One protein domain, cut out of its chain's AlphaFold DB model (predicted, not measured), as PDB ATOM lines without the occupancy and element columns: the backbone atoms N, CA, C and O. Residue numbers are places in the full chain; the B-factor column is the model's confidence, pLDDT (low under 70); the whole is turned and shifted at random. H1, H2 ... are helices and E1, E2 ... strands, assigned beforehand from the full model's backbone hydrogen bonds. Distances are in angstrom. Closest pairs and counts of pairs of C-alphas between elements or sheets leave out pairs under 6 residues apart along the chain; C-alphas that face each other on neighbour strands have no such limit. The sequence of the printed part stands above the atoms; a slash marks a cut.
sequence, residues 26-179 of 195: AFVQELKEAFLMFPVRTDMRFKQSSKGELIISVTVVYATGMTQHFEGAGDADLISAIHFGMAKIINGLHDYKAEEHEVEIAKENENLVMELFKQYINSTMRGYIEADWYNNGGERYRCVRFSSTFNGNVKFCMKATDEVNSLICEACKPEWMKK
ATOM      1  N   ALA A  26      36.546   1.669 106.111       94.31
ATOM      2  CA  ALA A  26      36.417   1.308 104.700       94.31
ATOM      3  C   ALA A  26      35.600   0.016 104.523       94.31
ATOM      4  O   ALA A  26      34.653  -0.011 103.746       94.31
ATOM      5  N   PHE A  27      35.905  -1.016 105.315       95.56
ATOM      6  CA  PHE A  27      35.164  -2.281 105.302       95.56
ATOM      7  C   PHE A  27      33.689  -2.088 105.672       95.56
ATOM      8  O   PHE A  27      32.799  -2.598 104.992       95.56
ATOM      9  N   VAL A  28      33.415  -1.317 106.729       96.81
ATOM     10  CA  VAL A  28      32.043  -1.009 107.155       96.81
ATOM     11  C   VAL A  28      31.294  -0.218 106.084       96.81
ATOM     12  O   VAL A  28      30.128  -0.505 105.824       96.81
ATOM     13  N   GLN A  29      31.944   0.750 105.437       96.44
ATOM     14  CA  GLN A  29      31.328   1.541 104.375       96.44
ATOM     15  C   GLN A  29      30.975   0.682 103.152       96.44
ATOM     16  O   GLN A  29      29.853   0.764 102.654       96.44
ATOM     17  N   GLU A  30      31.877  -0.202 102.722       96.75
ATOM     18  CA  GLU A  30      31.611  -1.157 101.641       96.75
ATOM     19  C   GLU A  30      30.437  -2.090 101.982       96.75
ATOM     20  O   GLU A  30      29.570  -2.333 101.141       96.75
ATOM     21  N   LEU A  31      30.350  -2.564 103.232       96.75
ATOM     22  CA  LEU A  31      29.201  -3.341 103.699       96.75
ATOM     23  C   LEU A  31      27.902  -2.526 103.657       96.75
ATOM     24  O   LEU A  31      26.889  -3.029 103.169       96.75
ATOM     25  N   LYS A  32      27.902  -1.271 104.122       96.25
ATOM     26  CA  LYS A  32      26.718  -0.394 104.058       96.25
ATOM     27  C   LYS A  32      26.209  -0.271 102.621       96.25
ATOM     28  O   LYS A  32      25.025  -0.494 102.365       96.25
ATOM     29  N   GLU A  33      27.099   0.016 101.678       96.06
ATOM     30  CA  GLU A  33      26.772   0.128 100.251       96.06
ATOM     31  C   GLU A  33      26.256  -1.194  99.672       96.06
ATOM     32  O   GLU A  33      25.247  -1.223  98.961       96.06
ATOM     33  N   ALA A  34      26.888  -2.311 100.038       95.81
ATOM     34  CA  ALA A  34      26.484  -3.634  99.589       95.81
ATOM     35  C   ALA A  34      25.054  -3.993 100.019       95.81
ATOM     36  O   ALA A  34      24.294  -4.543  99.215       95.81
ATOM     37  N   PHE A  35      24.676  -3.678 101.262       94.88
ATOM     38  CA  PHE A  35      23.341  -3.951 101.801       94.88
ATOM     39  C   PHE A  35      22.278  -2.958 101.313       94.88
ATOM     40  O   PHE A  35      21.122  -3.356 101.156       94.88
ATOM     41  N   LEU A  36      22.656  -1.716 100.982       94.69
ATOM     42  CA  LEU A  36      21.771  -0.743 100.322       94.69
ATOM     43  C   LEU A  36      21.307  -1.209  98.934       94.69
ATOM     44  O   LEU A  36      20.228  -0.830  98.482       94.69
ATOM     45  N   MET A  37      22.079  -2.074  98.276       93.81
ATOM     46  CA  MET A  37      21.698  -2.703  97.007       93.81
ATOM     47  C   MET A  37      20.790  -3.939  97.167       93.81
ATOM     48  O   MET A  37      20.505  -4.614  96.180       93.81
ATOM     49  N   PHE A  38      20.319  -4.243  98.384       90.81
ATOM     50  CA  PHE A  38      19.374  -5.326  98.692       90.81
ATOM     51  C   PHE A  38      19.761  -6.693  98.091       90.81
ATOM     52  O   PHE A  38      19.086  -7.193  97.181       90.81
ATOM     53  N   PRO A  39      20.821  -7.342  98.604       94.31
ATOM     54  CA  PRO A  39      21.228  -8.657  98.124       94.31
ATOM     55  C   PRO A  39      20.113  -9.701  98.295       94.31
ATOM     56  O   PRO A  39      19.314  -9.667  99.235       94.31
ATOM     57  N   VAL A  40      20.065 -10.657  97.366       94.50
ATOM     58  CA  VAL A  40      19.115 -11.781  97.395       94.50
ATOM     59  C   VAL A  40      19.618 -12.943  98.243       94.50
ATOM     60  O   VAL A  40      18.813 -13.760  98.678       94.50
ATOM     61  N   ARG A  41      20.928 -13.019  98.501       95.12
ATOM     62  CA  ARG A  41      21.521 -13.955  99.459       95.12
ATOM     63  C   ARG A  41      22.715 -13.314 100.147       95.12
ATOM     64  O   ARG A  41      23.531 -12.683  99.480       95.12
ATOM     65  N   THR A  42      22.839 -13.557 101.442       96.12
ATOM     66  CA  THR A  42      24.001 -13.185 102.240       96.12
ATOM     67  C   THR A  42      24.479 -14.398 103.021       96.12
ATOM     68  O   THR A  42      23.708 -15.031 103.739       96.12
ATOM     69  N   ASP A  43      25.763 -14.707 102.900       95.88
ATOM     70  CA  ASP A  43      26.438 -15.771 103.628       95.88
ATOM     71  C   ASP A  43      27.557 -15.151 104.480       95.88
ATOM     72  O   ASP A  43      28.512 -14.590 103.946       95.88
ATOM     73  N   MET A  44      27.453 -15.257 105.804       97.06
ATOM     74  CA  MET A  44      28.471 -14.801 106.754       97.06
ATOM     75  C   MET A  44      29.265 -15.981 107.313       97.06
ATOM     76  O   MET A  44      28.726 -17.066 107.552       97.06
ATOM     77  N   ARG A  45      30.565 -15.772 107.514       96.75
ATOM     78  CA  ARG A  45      31.506 -16.722 108.115       96.75
ATOM     79  C   ARG A  45      32.463 -15.983 109.039       96.75
ATOM     80  O   ARG A  45      32.629 -14.773 108.921       96.75
ATOM     81  N   PHE A  46      33.128 -16.739 109.901       96.69
ATOM     82  CA  PHE A  46      34.074 -16.195 110.866       96.69
ATOM     83  C   PHE A  46      35.407 -16.920 110.813       96.69
ATOM     84  O   PHE A  46      35.465 -18.125 110.543       96.69
ATOM     85  N   LYS A  47      36.473 -16.182 111.103       94.12
ATOM     86  CA  LYS A  47      37.819 -16.705 111.331       94.12
ATOM     87  C   LYS A  47      38.449 -15.943 112.492       94.12
ATOM     88  O   LYS A  47      38.055 -14.822 112.787       94.12
ATOM     89  N   GLN A  48      39.456 -16.543 113.109       93.25
ATOM     90  CA  GLN A  48      40.344 -15.838 114.024       93.25
ATOM     91  C   GLN A  48      41.658 -15.569 113.294       93.25
ATOM     92  O   GLN A  48      42.225 -16.486 112.691       93.25
ATOM     93  N   SER A  49      42.112 -14.317 113.290       92.44
ATOM     94  CA  SER A  49      43.390 -13.938 112.684       92.44
ATOM     95  C   SER A  49      44.558 -14.494 113.505       92.44
ATOM     96  O   SER A  49      44.403 -14.889 114.662       92.44
ATOM     97  N   SER A  50      45.767 -14.492 112.940       87.38
ATOM     98  CA  SER A  50      46.979 -14.877 113.679       87.38
ATOM     99  C   SER A  50      47.292 -13.947 114.858       87.38
ATOM    100  O   SER A  50      48.077 -14.313 115.724       87.38
ATOM    101  N   LYS A  51      46.696 -12.746 114.886       88.12
ATOM    102  CA  LYS A  51      46.779 -11.789 115.998       88.12
ATOM    103  C   LYS A  51      45.669 -11.991 117.037       88.12
ATOM    104  O   LYS A  51      45.612 -11.249 118.006       88.12
ATOM    105  N   GLY A  52      44.782 -12.965 116.825       90.25
ATOM    106  CA  GLY A  52      43.631 -13.217 117.687       90.25
ATOM    107  C   GLY A  52      42.393 -12.385 117.352       90.25
ATOM    108  O   GLY A  52      41.402 -12.510 118.057       90.25
ATOM    109  N   GLU A  53      42.408 -11.567 116.298       93.50
ATOM    110  CA  GLU A  53      41.260 -10.725 115.930       93.50
ATOM    111  C   GLU A  53      40.124 -11.575 115.352       93.50
ATOM    112  O   GLU A  53      40.359 -12.499 114.565       93.50
ATOM    113  N   LEU A  54      38.886 -11.225 115.684       95.06
ATOM    114  CA  LEU A  54      37.711 -11.781 115.036       95.06
ATOM    115  C   LEU A  54      37.543 -11.186 113.640       95.06
ATOM    116  O   LEU A  54      37.242 -10.006 113.474       95.06
ATOM    117  N   ILE A  55      37.692 -12.034 112.629       96.38
ATOM    118  CA  ILE A  55      37.493 -11.683 111.228       96.38
ATOM    119  C   ILE A  55      36.105 -12.143 110.792       96.38
ATOM    120  O   ILE A  55      35.772 -13.329 110.882       96.38
ATOM    121  N   ILE A  56      35.317 -11.202 110.281       97.44
ATOM    122  CA  ILE A  56      33.992 -11.423 109.711       97.44
ATOM    123  C   ILE A  56      34.141 -11.435 108.192       97.44
ATOM    124  O   ILE A  56      34.576 -10.452 107.593       97.44
ATOM    125  N   SER A  57      33.750 -12.537 107.560       97.69
ATOM    126  CA  SER A  57      33.681 -12.648 106.104       97.69
ATOM    127  C   SER A  57      32.217 -12.647 105.669       97.69
ATOM    128  O   SER A  57      31.446 -13.507 106.097       97.69
ATOM    129  N   VAL A  58      31.828 -11.728 104.790       97.62
ATOM    130  CA  VAL A  58      30.466 -11.607 104.260       97.62
ATOM    131  C   VAL A  58      30.502 -11.761 102.748       97.62
ATOM    132  O   VAL A  58      31.164 -11.005 102.043       97.62
ATOM    133  N   THR A  59      29.764 -12.734 102.229       97.94
ATOM    134  CA  THR A  59      29.513 -12.877 100.797       97.94
ATOM    135  C   THR A  59      28.072 -12.502 100.511       97.94
ATOM    136  O   THR A  59      27.155 -13.083 101.084       97.94
ATOM    137  N   VAL A  60      27.868 -11.564  99.594       96.81
ATOM    138  CA  VAL A  60      26.541 -11.150  99.131       96.81
ATOM    139  C   VAL A  60      26.358 -11.530  97.670       96.81
ATOM    140  O   VAL A  60      27.296 -11.469  96.873       96.81
ATOM    141  N   VAL A  61      25.142 -11.924  97.315       97.06
ATOM    142  CA  VAL A  61      24.730 -12.242  95.947       97.06
ATOM    143  C   VAL A  61      23.536 -11.374  95.592       97.06
ATOM    144  O   VAL A  61      22.576 -11.292  96.359       97.06
ATOM    145  N   TYR A  62      23.573 -10.755  94.417       96.00
ATOM    146  CA  TYR A  62      22.511  -9.893  93.900       96.00
ATOM    147  C   TYR A  62      21.628 -10.624  92.892       96.00
ATOM    148  O   TYR A  62      22.011 -11.648  92.327       96.00
ATOM    149  N   ALA A  63      20.445 -10.067  92.618       94.44
ATOM    150  CA  ALA A  63      19.512 -10.618  91.631       94.44
ATOM    151  C   ALA A  63      20.122 -10.728  90.220       94.44
ATOM    152  O   ALA A  63      19.715 -11.575  89.431       94.44
ATOM    153  N   THR A  64      21.127  -9.902  89.915       93.62
ATOM    154  CA  THR A  64      21.888  -9.927  88.657       93.62
ATOM    155  C   THR A  64      22.854 -11.112  88.546       93.62
ATOM    156  O   THR A  64      23.462 -11.302  87.499       93.62
ATOM    157  N   GLY A  65      23.038 -11.889  89.620       92.75
ATOM    158  CA  GLY A  65      24.057 -12.935  89.729       92.75
ATOM    159  C   GLY A  65      25.435 -12.422  90.161       92.75
ATOM    160  O   GLY A  65      26.325 -13.227  90.433       92.75
ATOM    161  N   MET A  66      25.620 -11.100  90.274       95.69
ATOM    162  CA  MET A  66      26.848 -10.516  90.811       95.69
ATOM    163  C   MET A  66      27.070 -10.993  92.251       95.69
ATOM    164  O   MET A  66      26.140 -11.007  93.058       95.69
ATOM    165  N   THR A  67      28.306 -11.379  92.560       97.25
ATOM    166  CA  THR A  67      28.723 -11.811  93.896       97.25
ATOM    167  C   THR A  67      29.852 -10.912  94.373       97.25
ATOM    168  O   THR A  67      30.815 -10.705  93.636       97.25
ATOM    169  N   GLN A  68      29.745 -10.397  95.594       97.50
ATOM    170  CA  GLN A  68      30.805  -9.628  96.245       97.50
ATOM    171  C   GLN A  68      31.206 -10.308  97.553       97.50
ATOM    172  O   GLN A  68      30.386 -10.955  98.210       97.50
ATOM    173  N   HIS A  69      32.483 -10.194  97.900       97.81
ATOM    174  CA  HIS A  69      33.049 -10.750  99.117       97.81
ATOM    175  C   HIS A  69      33.765  -9.647  99.882       97.81
ATOM    176  O   HIS A  69      34.626  -8.972  99.323       97.81
ATOM    177  N   PHE A  70      33.411  -9.511 101.151       97.19
ATOM    178  CA  PHE A  70      33.973  -8.546 102.077       97.19
ATOM    179  C   PHE A  70      34.565  -9.312 103.251       97.19
ATOM    180  O   PHE A  70      33.962 -10.271 103.739       97.19
ATOM    181  N   GLU A  71      35.734  -8.899 103.716       96.62
ATOM    182  CA  GLU A  71      36.379  -9.496 104.878       96.62
ATOM    183  C   GLU A  71      37.048  -8.397 105.696       96.62
ATOM    184  O   GLU A  71      37.770  -7.561 105.155       96.62
ATOM    185  N   GLY A  72      36.793  -8.394 107.000       95.12
ATOM    186  CA  GLY A  72      37.331  -7.385 107.896       95.12
ATOM    187  C   GLY A  72      37.226  -7.803 109.352       95.12
ATOM    188  O   GLY A  72      36.413  -8.654 109.717       95.12
ATOM    189  N   ALA A  73      38.086  -7.220 110.180       95.19
ATOM    190  CA  ALA A  73      38.007  -7.394 111.619       95.19
ATOM    191  C   ALA A  73      36.778  -6.658 112.172       95.19
ATOM    192  O   ALA A  73      36.431  -5.583 111.678       95.19
ATOM    193  N   GLY A  74      36.121  -7.235 113.173       94.19
ATOM    194  CA  GLY A  74      34.879  -6.692 113.715       94.19
ATOM    195  C   GLY A  74      34.619  -7.106 115.155       94.19
ATOM    196  O   GLY A  74      35.475  -7.695 115.815       94.19
ATOM    197  N   ASP A  75      33.419  -6.791 115.619       94.69
ATOM    198  CA  ASP A  75      32.938  -7.076 116.965       94.69
ATOM    199  C   ASP A  75      31.518  -7.667 116.940       94.69
ATOM    200  O   ASP A  75      30.884  -7.809 115.886       94.69
ATOM    201  N   ALA A  76      31.004  -8.031 118.114       93.88
ATOM    202  CA  ALA A  76      29.647  -8.552 118.261       93.88
ATOM    203  C   ALA A  76      28.541  -7.581 117.787       93.88
ATOM    204  O   ALA A  76      27.492  -8.035 117.306       93.88
ATOM    205  N   ASP A  77      28.752  -6.264 117.887       95.31
ATOM    206  CA  ASP A  77      27.763  -5.263 117.475       95.31
ATOM    207  C   ASP A  77      27.662  -5.201 115.943       95.31
ATOM    208  O   ASP A  77      26.554  -5.219 115.400       95.31
ATOM    209  N   LEU A  78      28.791  -5.267 115.228       96.56
ATOM    210  CA  LEU A  78      28.814  -5.374 113.770       96.56
ATOM    211  C   LEU A  78      28.172  -6.680 113.289       96.56
ATOM    212  O   LEU A  78      27.419  -6.674 112.314       96.56
ATOM    213  N   ILE A  79      28.412  -7.800 113.979       95.75
ATOM    214  CA  ILE A  79      27.754  -9.081 113.662       95.75
ATOM    215  C   ILE A  79      26.235  -8.944 113.767       95.75
ATOM    216  O   ILE A  79      25.512  -9.354 112.854       95.75
ATOM    217  N   SER A  80      25.757  -8.335 114.852       94.31
ATOM    218  CA  SER A  80      24.331  -8.085 115.080       94.31
ATOM    219  C   SER A  80      23.754  -7.177 113.983       94.31
ATOM    220  O   SER A  80      22.729  -7.497 113.380       94.31
ATOM    221  N   ALA A  81      24.450  -6.090 113.642       95.25
ATOM    222  CA  ALA A  81      24.042  -5.163 112.590       95.25
ATOM    223  C   ALA A  81      23.934  -5.841 111.213       95.25
ATOM    224  O   ALA A  81      22.954  -5.639 110.491       95.25
ATOM    225  N   ILE A  82      24.896  -6.699 110.857       95.31
ATOM    226  CA  ILE A  82      24.844  -7.459 109.605       95.31
ATOM    227  C   ILE A  82      23.689  -8.469 109.637       95.31
ATOM    228  O   ILE A  82      22.992  -8.611 108.633       95.31
ATOM    229  N   HIS A  83      23.431  -9.132 110.770       92.50
ATOM    230  CA  HIS A  83      22.265 -10.009 110.944       92.50
ATOM    231  C   HIS A  83      20.945  -9.300 110.631       92.50
ATOM    232  O   HIS A  83      20.149  -9.804 109.834       92.50
ATOM    233  N   PHE A  84      20.732  -8.113 111.201       91.25
ATOM    234  CA  PHE A  84      19.562  -7.291 110.890       91.25
ATOM    235  C   PHE A  84      19.550  -6.856 109.420       91.25
ATOM    236  O   PHE A  84      18.512  -6.936 108.756       91.25
ATOM    237  N   GLY A  85      20.716  -6.529 108.856       92.31
ATOM    238  CA  GLY A  85      20.877  -6.281 107.426       92.31
ATOM    239  C   GLY A  85      20.409  -7.461 106.562       92.31
ATOM    240  O   GLY A  85      19.730  -7.254 105.555       92.31
ATOM    241  N   MET A  86      20.674  -8.710 106.968       92.19
ATOM    242  CA  MET A  86      20.180  -9.910 106.269       92.19
ATOM    243  C   MET A  86      18.650 -10.048 106.323       92.19
ATOM    244  O   MET A  86      18.060 -10.751 105.497       92.19
ATOM    245  N   ALA A  87      18.000  -9.392 107.286       89.50
ATOM    246  CA  ALA A  87      16.546  -9.255 107.389       89.50
ATOM    247  C   ALA A  87      16.002  -8.025 106.645       89.50
ATOM    248  O   ALA A  87      14.808  -7.748 106.724       89.50
ATOM    249  N   LYS A  88      16.856  -7.310 105.898       89.19
ATOM    250  CA  LYS A  88      16.566  -6.023 105.242       89.19
ATOM    251  C   LYS A  88      16.275  -4.877 106.220       89.19
ATOM    252  O   LYS A  88      15.727  -3.856 105.815       89.19
ATOM    253  N   ILE A  89      16.673  -5.024 107.482       90.94
ATOM    254  CA  ILE A  89      16.615  -3.975 108.503       90.94
ATOM    255  C   ILE A  89      18.011  -3.355 108.582       90.94
ATOM    256  O   ILE A  89      18.878  -3.823 109.312       90.94
ATOM    257  N   ILE A  90      18.257  -2.334 107.760       91.31
ATOM    258  CA  ILE A  90      19.611  -1.800 107.554       91.31
ATOM    259  C   ILE A  90      19.993  -0.660 108.502       91.31
ATOM    260  O   ILE A  90      21.153  -0.273 108.497       91.31
ATOM    261  N   ASN A  91      19.068  -0.140 109.319       92.25
ATOM    262  CA  ASN A  91      19.328   1.018 110.188       92.25
ATOM    263  C   ASN A  91      20.505   0.762 111.136       92.25
ATOM    264  O   ASN A  91      21.439   1.547 111.164       92.25
ATOM    265  N   GLY A  92      20.532  -0.396 111.807       92.12
ATOM    266  CA  GLY A  92      21.645  -0.750 112.692       92.12
ATOM    267  C   GLY A  92      22.994  -0.808 111.971       92.12
ATOM    268  O   GLY A  92      23.996  -0.358 112.512       92.12
ATOM    269  N   LEU A  93      23.027  -1.299 110.725       93.69
ATOM    270  CA  LEU A  93      24.250  -1.288 109.918       93.69
ATOM    271  C   LEU A  93      24.592   0.116 109.417       93.69
ATOM    272  O   LEU A  93      25.768   0.442 109.348       93.69
ATOM    273  N   HIS A  94      23.599   0.940 109.075       92.75
ATOM    274  CA  HIS A  94      23.769   2.321 108.624       92.75
ATOM    275  C   HIS A  94      24.340   3.219 109.730       92.75
ATOM    276  O   HIS A  94      25.293   3.962 109.480       92.75
ATOM    277  N   ASP A  95      23.806   3.081 110.942       94.69
ATOM    278  CA  ASP A  95      24.160   3.870 112.121       94.69
ATOM    279  C   ASP A  95      25.454   3.382 112.789       94.69
ATOM    280  O   ASP A  95      26.050   4.114 113.577       94.69
ATOM    281  N   TYR A  96      25.933   2.180 112.447       95.44
ATOM    282  CA  TYR A  96      27.197   1.647 112.949       95.44
ATOM    283  C   TYR A  96      28.379   2.535 112.528       95.44
ATOM    284  O   TYR A  96      28.657   2.712 111.333       95.44
ATOM    285  N   LYS A  97      29.111   3.070 113.508       93.44
ATOM    286  CA  LYS A  97      30.287   3.928 113.305       93.44
ATOM    287  C   LYS A  97      31.553   3.177 113.679       93.44
ATOM    288  O   LYS A  97      31.811   2.915 114.848       93.44
ATOM    289  N   ALA A  98      32.352   2.818 112.683       92.81
ATOM    290  CA  ALA A  98      33.507   1.945 112.870       92.81
ATOM    291  C   ALA A  98      34.537   2.508 113.868       92.81
ATOM    292  O   ALA A  98      35.147   1.759 114.622       92.81
ATOM    293  N   GLU A  99      34.684   3.829 113.904       89.00
ATOM    294  CA  GLU A  99      35.582   4.567 114.786       89.00
ATOM    295  C   GLU A  99      35.206   4.491 116.276       89.00
ATOM    296  O   GLU A  99      36.083   4.627 117.132       89.00
ATOM    297  N   GLU A 100      33.934   4.238 116.596       91.56
ATOM    298  CA  GLU A 100      33.444   4.085 117.974       91.56
ATOM    299  C   GLU A 100      33.656   2.649 118.497       91.56
ATOM    300  O   GLU A 100      33.588   2.411 119.702       91.56
ATOM    301  N   HIS A 101      33.984   1.696 117.615       92.19
ATOM    302  CA  HIS A 101      34.043   0.270 117.928       92.19
ATOM    303  C   HIS A 101      35.456  -0.306 117.846       92.19
ATOM    304  O   HIS A 101      36.207  -0.074 116.896       92.19
ATOM    305  N   GLU A 102      35.805  -1.116 118.841       91.75
ATOM    306  CA  GLU A 102      37.053  -1.877 118.872       91.75
ATOM    307  C   GLU A 102      36.846  -3.273 118.309       91.75
ATOM    308  O   GLU A 102      35.837  -3.923 118.561       91.75
ATOM    309  N   VAL A 103      37.834  -3.731 117.554       89.94
ATOM    310  CA  VAL A 103      37.960  -5.101 117.087       89.94
ATOM    311  C   VAL A 103      38.004  -6.027 118.288       89.94
ATOM    312  O   VAL A 103      38.748  -5.815 119.247       89.94
ATOM    313  N   GLU A 104      37.238  -7.103 118.201       90.62
ATOM    314  CA  GLU A 104      37.263  -8.139 119.212       90.62
ATOM    315  C   GLU A 104      38.534  -8.983 119.053       90.62
ATOM    316  O   GLU A 104      38.762  -9.607 118.014       90.62
ATOM    317  N   ILE A 105      39.388  -8.972 120.081       89.75
ATOM    318  CA  ILE A 105      40.674  -9.680 120.106       89.75
ATOM    319  C   ILE A 105      40.627 -10.761 121.185       89.75
ATOM    320  O   ILE A 105      40.238 -10.509 122.326       89.75
ATOM    321  N   ALA A 106      41.032 -11.971 120.808       90.00
ATOM    322  CA  ALA A 106      41.090 -13.123 121.685       90.00
ATOM    323  C   ALA A 106      42.084 -12.882 122.822       90.00
ATOM    324  O   ALA A 106      43.234 -12.497 122.587       90.00
ATOM    325  N   LYS A 107      41.672 -13.179 124.054       88.62
ATOM    326  CA  LYS A 107      42.614 -13.324 125.166       88.62
ATOM    327  C   LYS A 107      43.483 -14.566 124.958       88.62
ATOM    328  O   LYS A 107      43.212 -15.413 124.105       88.62
ATOM    329  N   GLU A 108      44.543 -14.690 125.749       82.62
ATOM    330  CA  GLU A 108      45.422 -15.860 125.693       82.62
ATOM    331  C   GLU A 108      44.610 -17.161 125.852       82.62
ATOM    332  O   GLU A 108      43.814 -17.297 126.781       82.62
ATOM    333  N   ASN A 109      44.800 -18.106 124.926       81.50
ATOM    334  CA  ASN A 109      44.057 -19.372 124.818       81.50
ATOM    335  C   ASN A 109      42.544 -19.255 124.517       81.50
ATOM    336  O   ASN A 109      41.845 -20.269 124.549       81.50
ATOM    337  N   GLU A 110      42.023 -18.070 124.180       90.62
ATOM    338  CA  GLU A 110      40.634 -17.889 123.745       90.62
ATOM    339  C   GLU A 110      40.481 -18.192 122.244       90.62
ATOM    340  O   GLU A 110      41.313 -17.828 121.404       90.62
ATOM    341  N   ASN A 111      39.378 -18.857 121.896       93.00
ATOM    342  CA  ASN A 111      38.962 -19.064 120.515       93.00
ATOM    343  C   ASN A 111      37.619 -18.365 120.285       93.00
ATOM    344  O   ASN A 111      36.561 -18.927 120.574       93.00
ATOM    345  N   LEU A 112      37.659 -17.149 119.742       94.44
ATOM    346  CA  LEU A 112      36.469 -16.324 119.519       94.44
ATOM    347  C   LEU A 112      35.467 -17.003 118.583       94.44
ATOM    348  O   LEU A 112      34.262 -16.916 118.796       94.44
ATOM    349  N   VAL A 113      35.938 -17.744 117.575       95.56
ATOM    350  CA  VAL A 113      35.049 -18.460 116.644       95.56
ATOM    351  C   VAL A 113      34.326 -19.615 117.344       95.56
ATOM    352  O   VAL A 113      33.161 -19.874 117.046       95.56
ATOM    353  N   MET A 114      34.984 -20.298 118.286       95.94
ATOM    354  CA  MET A 114      34.340 -21.318 119.117       95.94
ATOM    355  C   MET A 114      33.292 -20.699 120.046       95.94
ATOM    356  O   MET A 114      32.187 -21.225 120.150       95.94
ATOM    357  N   GLU A 115      33.607 -19.573 120.685       95.50
ATOM    358  CA  GLU A 115      32.654 -18.875 121.553       95.50
ATOM    359  C   GLU A 115      31.441 -18.364 120.767       95.50
ATOM    360  O   GLU A 115      30.302 -18.560 121.191       95.50
ATOM    361  N   LEU A 116      31.652 -17.837 119.558       95.81
ATOM    362  CA  LEU A 116      30.569 -17.553 118.621       95.81
ATOM    363  C   LEU A 116      29.746 -18.797 118.315       95.81
ATOM    364  O   LEU A 116      28.526 -18.781 118.452       95.81
ATOM    365  N   PHE A 117      30.393 -19.891 117.925       96.44
ATOM    366  CA  PHE A 117      29.694 -21.124 117.589       96.44
ATOM    367  C   PHE A 117      28.806 -21.610 118.743       96.44
ATOM    368  O   PHE A 117      27.657 -21.980 118.501       96.44
ATOM    369  N   LYS A 118      29.289 -21.527 119.991       95.88
ATOM    370  CA  LYS A 118      28.505 -21.814 121.203       95.88
ATOM    371  C   LYS A 118      27.289 -20.894 121.338       95.88
ATOM    372  O   LYS A 118      26.211 -21.379 121.672       95.88
ATOM    373  N   GLN A 119      27.420 -19.598 121.057       94.81
ATOM    374  CA  GLN A 119      26.278 -18.675 121.076       94.81
ATOM    375  C   GLN A 119      25.237 -19.029 120.000       94.81
ATOM    376  O   GLN A 119      24.048 -19.099 120.302       94.81
ATOM    377  N   TYR A 120      25.660 -19.318 118.763       94.38
ATOM    378  CA  TYR A 120      24.734 -19.677 117.677       94.38
ATOM    379  C   TYR A 120      24.049 -21.018 117.904       94.38
ATOM    380  O   TYR A 120      22.841 -21.130 117.698       94.38
ATOM    381  N   ILE A 121      24.794 -22.040 118.327       93.69
ATOM    382  CA  ILE A 121      24.238 -23.384 118.485       93.69
ATOM    383  C   ILE A 121      23.247 -23.484 119.648       93.69
ATOM    384  O   ILE A 121      22.341 -24.312 119.604       93.69
ATOM    385  N   ASN A 122      23.385 -22.604 120.642       91.12
ATOM    386  CA  ASN A 122      22.445 -22.463 121.752       91.12
ATOM    387  C   ASN A 122      21.345 -21.418 121.489       91.12
ATOM    388  O   ASN A 122      20.480 -21.216 122.341       91.12
ATOM    389  N   SER A 123      21.362 -20.742 120.337       89.12
ATOM    390  CA  SER A 123      20.314 -19.791 119.962       89.12
ATOM    391  C   SER A 123      19.039 -20.507 119.504       89.12
ATOM    392  O   SER A 123      19.031 -21.700 119.199       89.12
ATOM    393  N   THR A 124      17.946 -19.757 119.377       85.94
ATOM    394  CA  THR A 124      16.694 -20.253 118.784       85.94
ATOM    395  C   THR A 124      16.747 -20.345 117.254       85.94
ATOM    396  O   THR A 124      15.763 -20.749 116.627       85.94
ATOM    397  N   MET A 125      17.867 -19.964 116.622       86.25
ATOM    398  CA  MET A 125      18.006 -20.018 115.170       86.25
ATOM    399  C   MET A 125      18.029 -21.455 114.672       86.25
ATOM    400  O   MET A 125      18.661 -22.345 115.241       86.25
ATOM    401  N   ARG A 126      17.392 -21.680 113.522       85.06
ATOM    402  CA  ARG A 126      17.396 -23.000 112.905       85.06
ATOM    403  C   ARG A 126      18.768 -23.296 112.298       85.06
ATOM    404  O   ARG A 126      19.149 -22.707 111.284       85.06
ATOM    405  N   GLY A 127      19.479 -24.234 112.918       89.31
ATOM    406  CA  GLY A 127      20.718 -24.816 112.410       89.31
ATOM    407  C   GLY A 127      20.470 -26.010 111.486       89.31
ATOM    408  O   GLY A 127      19.549 -26.801 111.690       89.31
ATOM    409  N   TYR A 128      21.319 -26.156 110.475       91.94
ATOM    410  CA  TYR A 128      21.376 -27.298 109.572       91.94
ATOM    411  C   TYR A 128      22.809 -27.816 109.530       91.94
ATOM    412  O   TYR A 128      23.735 -27.062 109.226       91.94
ATOM    413  N   ILE A 129      22.994 -29.103 109.818       93.31
ATOM    414  CA  ILE A 129      24.284 -29.766 109.621       93.31
ATOM    415  C   ILE A 129      24.467 -29.971 108.119       93.31
ATOM    416  O   ILE A 129      23.614 -30.562 107.455       93.31
ATOM    417  N   GLU A 130      25.569 -29.461 107.586       93.75
ATOM    418  CA  GLU A 130      25.950 -29.661 106.192       93.75
ATOM    419  C   GLU A 130      26.910 -30.843 106.058       93.75
ATOM    420  O   GLU A 130      27.367 -31.418 107.050       93.75
ATOM    421  N   ALA A 131      27.218 -31.214 104.813       93.19
ATOM    422  CA  ALA A 131      28.260 -32.192 104.548       93.19
ATOM    423  C   ALA A 131      29.579 -31.749 105.196       93.19
ATOM    424  O   ALA A 131      29.947 -30.568 105.152       93.19
ATOM    425  N   ASP A 132      30.281 -32.714 105.786       91.94
ATOM    426  CA  ASP A 132      31.592 -32.462 106.361       91.94
ATOM    427  C   ASP A 132      32.564 -31.993 105.278       91.94
ATOM    428  O   ASP A 132      32.528 -32.439 104.127       91.94
ATOM    429  N   TRP A 133      33.456 -31.093 105.672       93.00
ATOM    430  CA  TRP A 133      34.530 -30.615 104.816       93.00
ATOM    431  C   TRP A 133      35.852 -31.239 105.255       93.00
ATOM    432  O   TRP A 133      36.095 -31.422 106.447       93.00
ATOM    433  N   TYR A 134      36.710 -31.553 104.293       91.81
ATOM    434  CA  TYR A 134      38.046 -32.080 104.544       91.81
ATOM    435  C   TYR A 134      39.063 -31.109 103.969       91.81
ATOM    436  O   TYR A 134      38.936 -30.695 102.813       91.81
ATOM    437  N   ASN A 135      40.063 -30.737 104.765       89.94
ATOM    438  CA  ASN A 135      41.173 -29.953 104.241       89.94
ATOM    439  C   ASN A 135      42.141 -30.842 103.443       89.94
ATOM    440  O   ASN A 135      42.059 -32.071 103.469       89.94
ATOM    441  N   ASN A 136      43.104 -30.223 102.757       90.56
ATOM    442  CA  ASN A 136      44.103 -30.949 101.964       90.56
ATOM    443  C   ASN A 136      44.994 -31.883 102.809       90.56
ATOM    444  O   ASN A 136      45.623 -32.780 102.257       90.56
ATOM    445  N   GLY A 137      45.050 -31.683 104.130       90.38
ATOM    446  CA  GLY A 137      45.742 -32.556 105.081       90.38
ATOM    447  C   GLY A 137      44.900 -33.737 105.577       90.38
ATOM    448  O   GLY A 137      45.373 -34.500 106.414       90.38
ATOM    449  N   GLY A 138      43.662 -33.894 105.095       91.75
ATOM    450  CA  GLY A 138      42.737 -34.946 105.518       91.75
ATOM    451  C   GLY A 138      42.033 -34.671 106.850       91.75
ATOM    452  O   GLY A 138      41.286 -35.520 107.336       91.75
ATOM    453  N   GLU A 139      42.230 -33.494 107.450       93.94
ATOM    454  CA  GLU A 139      41.542 -33.127 108.682       93.94
ATOM    455  C   GLU A 139      40.064 -32.857 108.396       93.94
ATOM    456  O   GLU A 139      39.709 -32.127 107.467       93.94
ATOM    457  N   ARG A 140      39.202 -33.451 109.221       95.19
ATOM    458  CA  ARG A 140      37.746 -33.357 109.112       95.19
ATOM    459  C   ARG A 140      37.222 -32.120 109.838       95.19
ATOM    460  O   ARG A 140      37.596 -31.855 110.981       95.19
ATOM    461  N   TYR A 141      36.283 -31.428 109.207       95.50
ATOM    462  CA  TYR A 141      35.576 -30.276 109.749       95.50
ATOM    463  C   TYR A 141      34.068 -30.513 109.705       95.50
ATOM    464  O   TYR A 141      33.526 -30.938 108.683       95.50
ATOM    465  N   ARG A 142      33.388 -30.205 110.811       95.75
ATOM    466  CA  ARG A 142      31.927 -30.196 110.892       95.75
ATOM    467  C   ARG A 142      31.430 -28.831 110.442       95.75
ATOM    468  O   ARG A 142      31.825 -27.816 111.019       95.75
ATOM    469  N   CYS A 143      30.571 -28.809 109.428       95.12
ATOM    470  CA  CYS A 143      29.962 -27.578 108.945       95.12
ATOM    471  C   CYS A 143      28.505 -27.476 109.406       95.12
ATOM    472  O   CYS A 143      27.709 -28.389 109.192       95.12
ATOM    473  N   VAL A 144      28.151 -26.351 110.022       95.88
ATOM    474  CA  VAL A 144      26.787 -26.043 110.460       95.88
ATOM    475  C   VAL A 144      26.394 -24.690 109.886       95.88
ATOM    476  O   VAL A 144      27.141 -23.714 109.993       95.88
ATOM    477  N   ARG A 145      25.219 -24.639 109.261       95.31
ATOM    478  CA  ARG A 145      24.621 -23.424 108.716       95.31
ATOM    479  C   ARG A 145      23.413 -23.027 109.547       95.31
ATOM    480  O   ARG A 145      22.448 -23.781 109.631       95.31
ATOM    481  N   PHE A 146      23.445 -21.831 110.106       94.31
ATOM    482  CA  PHE A 146      22.317 -21.204 110.777       94.31
ATOM    483  C   PHE A 146      21.611 -20.281 109.791       94.31
ATOM    484  O   PHE A 146      22.243 -19.425 109.173       94.31
ATOM    485  N   SER A 147      20.306 -20.465 109.618       87.56
ATOM    486  CA  SER A 147      19.490 -19.553 108.814       87.56
ATOM    487  C   SER A 147      18.844 -18.524 109.724       87.56
ATOM    488  O   SER A 147      17.874 -18.834 110.414       87.56
ATOM    489  N   SER A 148      19.381 -17.306 109.710       73.38
ATOM    490  CA  SER A 148      18.805 -16.182 110.454       73.38
ATOM    491  C   SER A 148      17.570 -15.622 109.753       73.38
ATOM    492  O   SER A 148      16.660 -15.131 110.410       73.38
ATOM    493  N   THR A 149      17.538 -15.684 108.418       78.88
ATOM    494  CA  THR A 149      16.421 -15.238 107.571       78.88
ATOM    495  C   THR A 149      16.322 -16.144 106.339       78.88
ATOM    496  O   THR A 149      17.170 -17.013 106.136       78.88
ATOM    497  N   PHE A 150      15.304 -15.959 105.489       73.38
ATOM    498  CA  PHE A 150      15.172 -16.733 104.241       73.38
ATOM    499  C   PHE A 150      16.389 -16.570 103.305       73.38
ATOM    500  O   PHE A 150      16.761 -17.511 102.610       73.38
ATOM    501  N   ASN A 151      17.041 -15.403 103.343       80.81
ATOM    502  CA  ASN A 151      18.162 -15.050 102.467       80.81
ATOM    503  C   ASN A 151      19.510 -14.969 103.202       80.81
ATOM    504  O   ASN A 151      20.537 -14.774 102.556       80.81
ATOM    505  N   GLY A 152      19.512 -15.080 104.531       91.31
ATOM    506  CA  GLY A 152      20.674 -14.873 105.386       91.31
ATOM    507  C   GLY A 152      21.142 -16.159 106.047       91.31
ATOM    508  O   GLY A 152      20.411 -16.761 106.841       91.31
ATOM    509  N   ASN A 153      22.378 -16.548 105.759       94.69
ATOM    510  CA  ASN A 153      23.029 -17.696 106.367       94.69
ATOM    511  C   ASN A 153      24.265 -17.270 107.152       94.69
ATOM    512  O   ASN A 153      25.063 -16.458 106.689       94.69
ATOM    513  N   VAL A 154      24.479 -17.925 108.284       96.31
ATOM    514  CA  VAL A 154      25.746 -17.904 109.010       96.31
ATOM    515  C   VAL A 154      26.310 -19.311 109.016       96.31
ATOM    516  O   VAL A 154      25.629 -20.252 109.422       96.31
ATOM    517  N   LYS A 155      27.539 -19.481 108.534       95.81
ATOM    518  CA  LYS A 155      28.167 -20.795 108.398       95.81
ATOM    519  C   LYS A 155      29.426 -20.896 109.245       95.81
ATOM    520  O   LYS A 155      30.377 -20.138 109.064       95.81
ATOM    521  N   PHE A 156      29.448 -21.921 110.087       96.44
ATOM    522  CA  PHE A 156      30.614 -22.356 110.843       96.44
ATOM    523  C   PHE A 156      31.140 -23.646 110.228       96.44
ATOM    524  O   PHE A 156      30.363 -24.566 109.990       96.44
ATOM    525  N   CYS A 157      32.444 -23.727 109.977       94.19
ATOM    526  CA  CYS A 157      33.124 -24.978 109.648       94.19
ATOM    527  C   CYS A 157      34.276 -25.150 110.629       94.19
ATOM    528  O   CYS A 157      35.330 -24.534 110.483       94.19
ATOM    529  N   MET A 158      34.037 -25.960 111.653       94.75
ATOM    530  CA  MET A 158      34.932 -26.131 112.793       94.75
ATOM    531  C   MET A 158      35.640 -27.475 112.692       94.75
ATOM    532  O   MET A 158      35.035 -28.454 112.248       94.75
ATOM    533  N   LYS A 159      36.910 -27.549 113.107       94.44
ATOM    534  CA  LYS A 159      37.633 -28.827 113.179       94.44
ATOM    535  C   LYS A 159      36.820 -29.808 114.026       94.44
ATOM    536  O   LYS A 159      36.295 -29.421 115.066       94.44
ATOM    537  N   ALA A 160      36.695 -31.055 113.583       94.75
ATOM    538  CA  ALA A 160      35.855 -32.065 114.224       94.75
ATOM    539  C   ALA A 160      36.481 -32.608 115.524       94.75
ATOM    540  O   ALA A 160      36.868 -33.773 115.591       94.75
ATOM    541  N   THR A 161      36.604 -31.757 116.541       95.94
ATOM    542  CA  THR A 161      37.041 -32.124 117.893       95.94
ATOM    543  C   THR A 161      35.887 -32.721 118.700       95.94
ATOM    544  O   THR A 161      34.718 -32.582 118.328       95.94
ATOM    545  N   ASP A 162      36.200 -33.352 119.831       96.62
ATOM    546  CA  ASP A 162      35.183 -33.898 120.738       96.62
ATOM    547  C   ASP A 162      34.246 -32.811 121.276       96.62
ATOM    548  O   ASP A 162      33.040 -33.035 121.356       96.62
ATOM    549  N   GLU A 163      34.763 -31.609 121.552       95.94
ATOM    550  CA  GLU A 163      33.956 -30.454 121.969       95.94
ATOM    551  C   GLU A 163      32.941 -30.059 120.886       95.94
ATOM    552  O   GLU A 163      31.744 -29.985 121.158       95.94
ATOM    553  N   VAL A 164      33.387 -29.882 119.633       96.00
ATOM    554  CA  VAL A 164      32.503 -29.510 118.513       96.00
ATOM    555  C   VAL A 164      31.452 -30.589 118.271       96.00
ATOM    556  O   VAL A 164      30.273 -30.282 118.090       96.00
ATOM    557  N   ASN A 165      31.860 -31.859 118.273       95.31
ATOM    558  CA  ASN A 165      30.934 -32.968 118.083       95.31
ATOM    559  C   ASN A 165      29.906 -33.039 119.219       95.31
ATOM    560  O   ASN A 165      28.728 -33.245 118.935       95.31
ATOM    561  N   SER A 166      30.324 -32.825 120.468       95.81
ATOM    562  CA  SER A 166      29.434 -32.839 121.634       95.81
ATOM    563  C   SER A 166      28.415 -31.703 121.577       95.81
ATOM    564  O   SER A 166      27.227 -31.963 121.736       95.81
ATOM    565  N   LEU A 167      28.845 -30.477 121.252       95.62
ATOM    566  CA  LEU A 167      27.946 -29.330 121.069       95.62
ATOM    567  C   LEU A 167      26.882 -29.610 119.996       95.62
ATOM    568  O   LEU A 167      25.696 -29.359 120.208       95.62
ATOM    569  N   ILE A 168      27.289 -30.184 118.858       94.31
ATOM    570  CA  ILE A 168      26.363 -30.554 117.779       94.31
ATOM    571  C   ILE A 168      25.396 -31.653 118.222       94.31
ATOM    572  O   ILE A 168      24.200 -31.555 117.949       94.31
ATOM    573  N   CYS A 169      25.890 -32.692 118.899       92.25
ATOM    574  CA  CYS A 169      25.048 -33.788 119.379       92.25
ATOM    575  C   CYS A 169      24.014 -33.295 120.394       92.25
ATOM    576  O   CYS A 169      22.842 -33.651 120.280       92.25
ATOM    577  N   GLU A 170      24.426 -32.440 121.331       91.62
ATOM    578  CA  GLU A 170      23.549 -31.872 122.355       91.62
ATOM    579  C   GLU A 170      22.433 -31.025 121.740       91.62
ATOM    580  O   GLU A 170      21.257 -31.188 122.073       91.62
ATOM    581  N   ALA A 171      22.774 -30.181 120.766       89.19
ATOM    582  CA  ALA A 171      21.795 -29.366 120.057       89.19
ATOM    583  C   ALA A 171      20.796 -30.206 119.243       89.19
ATOM    584  O   ALA A 171      19.635 -29.822 119.101       89.19
ATOM    585  N   CYS A 172      21.223 -31.374 118.748       87.69
ATOM    586  CA  CYS A 172      20.375 -32.306 118.004       87.69
ATOM    587  C   CYS A 172      19.504 -33.204 118.891       87.69
ATOM    588  O   CYS A 172      18.664 -33.934 118.353       87.69
ATOM    589  N   LYS A 173      19.679 -33.190 120.221       87.62
ATOM    590  CA  LYS A 173      18.836 -33.993 121.109       87.62
ATOM    591  C   LYS A 173      17.366 -33.597 120.945       87.62
ATOM    592  O   LYS A 173      17.039 -32.406 120.970       87.62
ATOM    593  N   PRO A 174      16.454 -34.572 120.818       82.94
ATOM    594  CA  PRO A 174      15.034 -34.278 120.759       82.94
ATOM    595  C   PRO A 174      14.533 -33.751 122.113       82.94
ATOM    596  O   PRO A 174      15.028 -34.138 123.171       82.94
ATOM    597  N   GLU A 175      13.499 -32.908 122.083       79.62
ATOM    598  CA  GLU A 175      12.947 -32.235 123.272       79.62
ATOM    599  C   GLU A 175      12.557 -33.192 124.408       79.62
ATOM    600  O   GLU A 175      12.745 -32.879 125.581       79.62
ATOM    601  N   TRP A 176      12.049 -34.384 124.084       79.38
ATOM    602  CA  TRP A 176      11.689 -35.378 125.100       79.38
ATOM    603  C   TRP A 176      12.908 -35.880 125.884       79.38
ATOM    604  O   TRP A 176      12.809 -36.099 127.089       79.38
ATOM    605  N   MET A 177      14.064 -36.010 125.227       82.44
ATOM    606  CA  MET A 177      15.303 -36.455 125.860       82.44
ATOM    607  C   MET A 177      15.839 -35.357 126.784       82.44
ATOM    608  O   MET A 177      16.160 -35.634 127.937       82.44
ATOM    609  N   LYS A 178      15.803 -34.094 126.335       82.00
ATOM    610  CA  LYS A 178      16.171 -32.932 127.161       82.00
ATOM    611  C   LYS A 178      15.305 -32.823 128.421       82.00
ATOM    612  O   LYS A 178      15.833 -32.607 129.509       82.00
ATOM    613  N   LYS A 179      13.987 -33.026 128.293       77.19
ATOM    614  CA  LYS A 179      13.061 -33.051 129.440       77.19
ATOM    615  C   LYS A 179      13.397 -34.178 130.415       77.19
ATOM    616  O   LYS A 179      13.528 -33.914 131.603       77.19
TER     617      LYS A 179
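This is residues 26 to 179 of the 195 residues of an uncharacterized protein of Bacteroides intestinalis (UniProt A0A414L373). A twisted sheet of six strands makes a wall, with helices H1, H2, H4 and H5 over one face and no named helix over the other: two layers. Its halves are two meanders, E1 E2 E3 and E4 E5 E6, each strand the antiparallel neighbour of the one before, side by side through E1 and E6; H3 packs on H2, and H6 lies away from the sheet. The printed part has 154 residues with six named helices and six named strands, in the order H1 E1 E2 E3 H2 H3 H4 E4 E5 E6 H5 H6; the mixed sheet runs E3 E2 E1 E6 E5 E4, and the class is mixed, helices and strands. The whole is compact, with a radius of gyration of the C-alphas of 16.2 A and spans of 43 by 36 by 36 A.

Start at H1, residues 26 to 36, on the sheet over E2, residues 54 to 61, and E3, residues 67 to 73; the closest C-alphas of H1 and E3 are Phe 27 and Gly 72, 6.1 A apart. E1, residues 41 to 48, and E2 form a hairpin, with N 43 and O 59 within hydrogen-bond range at 2.8 A; in the hairpin E2 and E3, look at N 58 and O 70, 2.8 A. H2, residues 76 to 86, is on the same face as H1, along E1 at 0 degrees on the local plane. H3, residues 91 to 95, touches H2, closest at C-alphas Leu 93 and Ala 81, 4.7 A. H4, residues 112 to 121, is on that face too, over E1 and E6, residues 152 to 159, at a height over the sheet of 8.2 A. E4, residues 126 to 129, and E5, residues 140 to 147, form a hairpin, with N 145 and O 128 at 2.8 A; so do E5 and E6, with N 144 and O 156 at 2.8 A. E6 is parallel to E1, with N 44 and O 153 at 2.8 A. H5, residues 162 to 171, on the same face, touches H4, closest at C-alphas Ala 171 and Ile 121, 6.7 A, at a shallow tilt of 23 degrees, the same way. H6, residues 175 to 179, is apart from H5. In H1 to H6 every O i to N i+4 pair is within hydrogen-bond range.

Find C-alpha 26 at (36.417, 1.308, 104.700); from there H1 runs 15.4 A. E1 begins at C-alpha 41, (21.521, -13.955, 99.459), and runs 23.9 A; E6 runs 23.3 A. H6 ends at C-alpha 179, (13.061, -33.051, 129.440).

The two C-alphas farthest apart, Ala 26 and Trp 176, are 48.7 A apart. The printed part has no cut; the link from H3 to H4, residues 96 to 111, is long. No printed residue is under 70 in pLDDT.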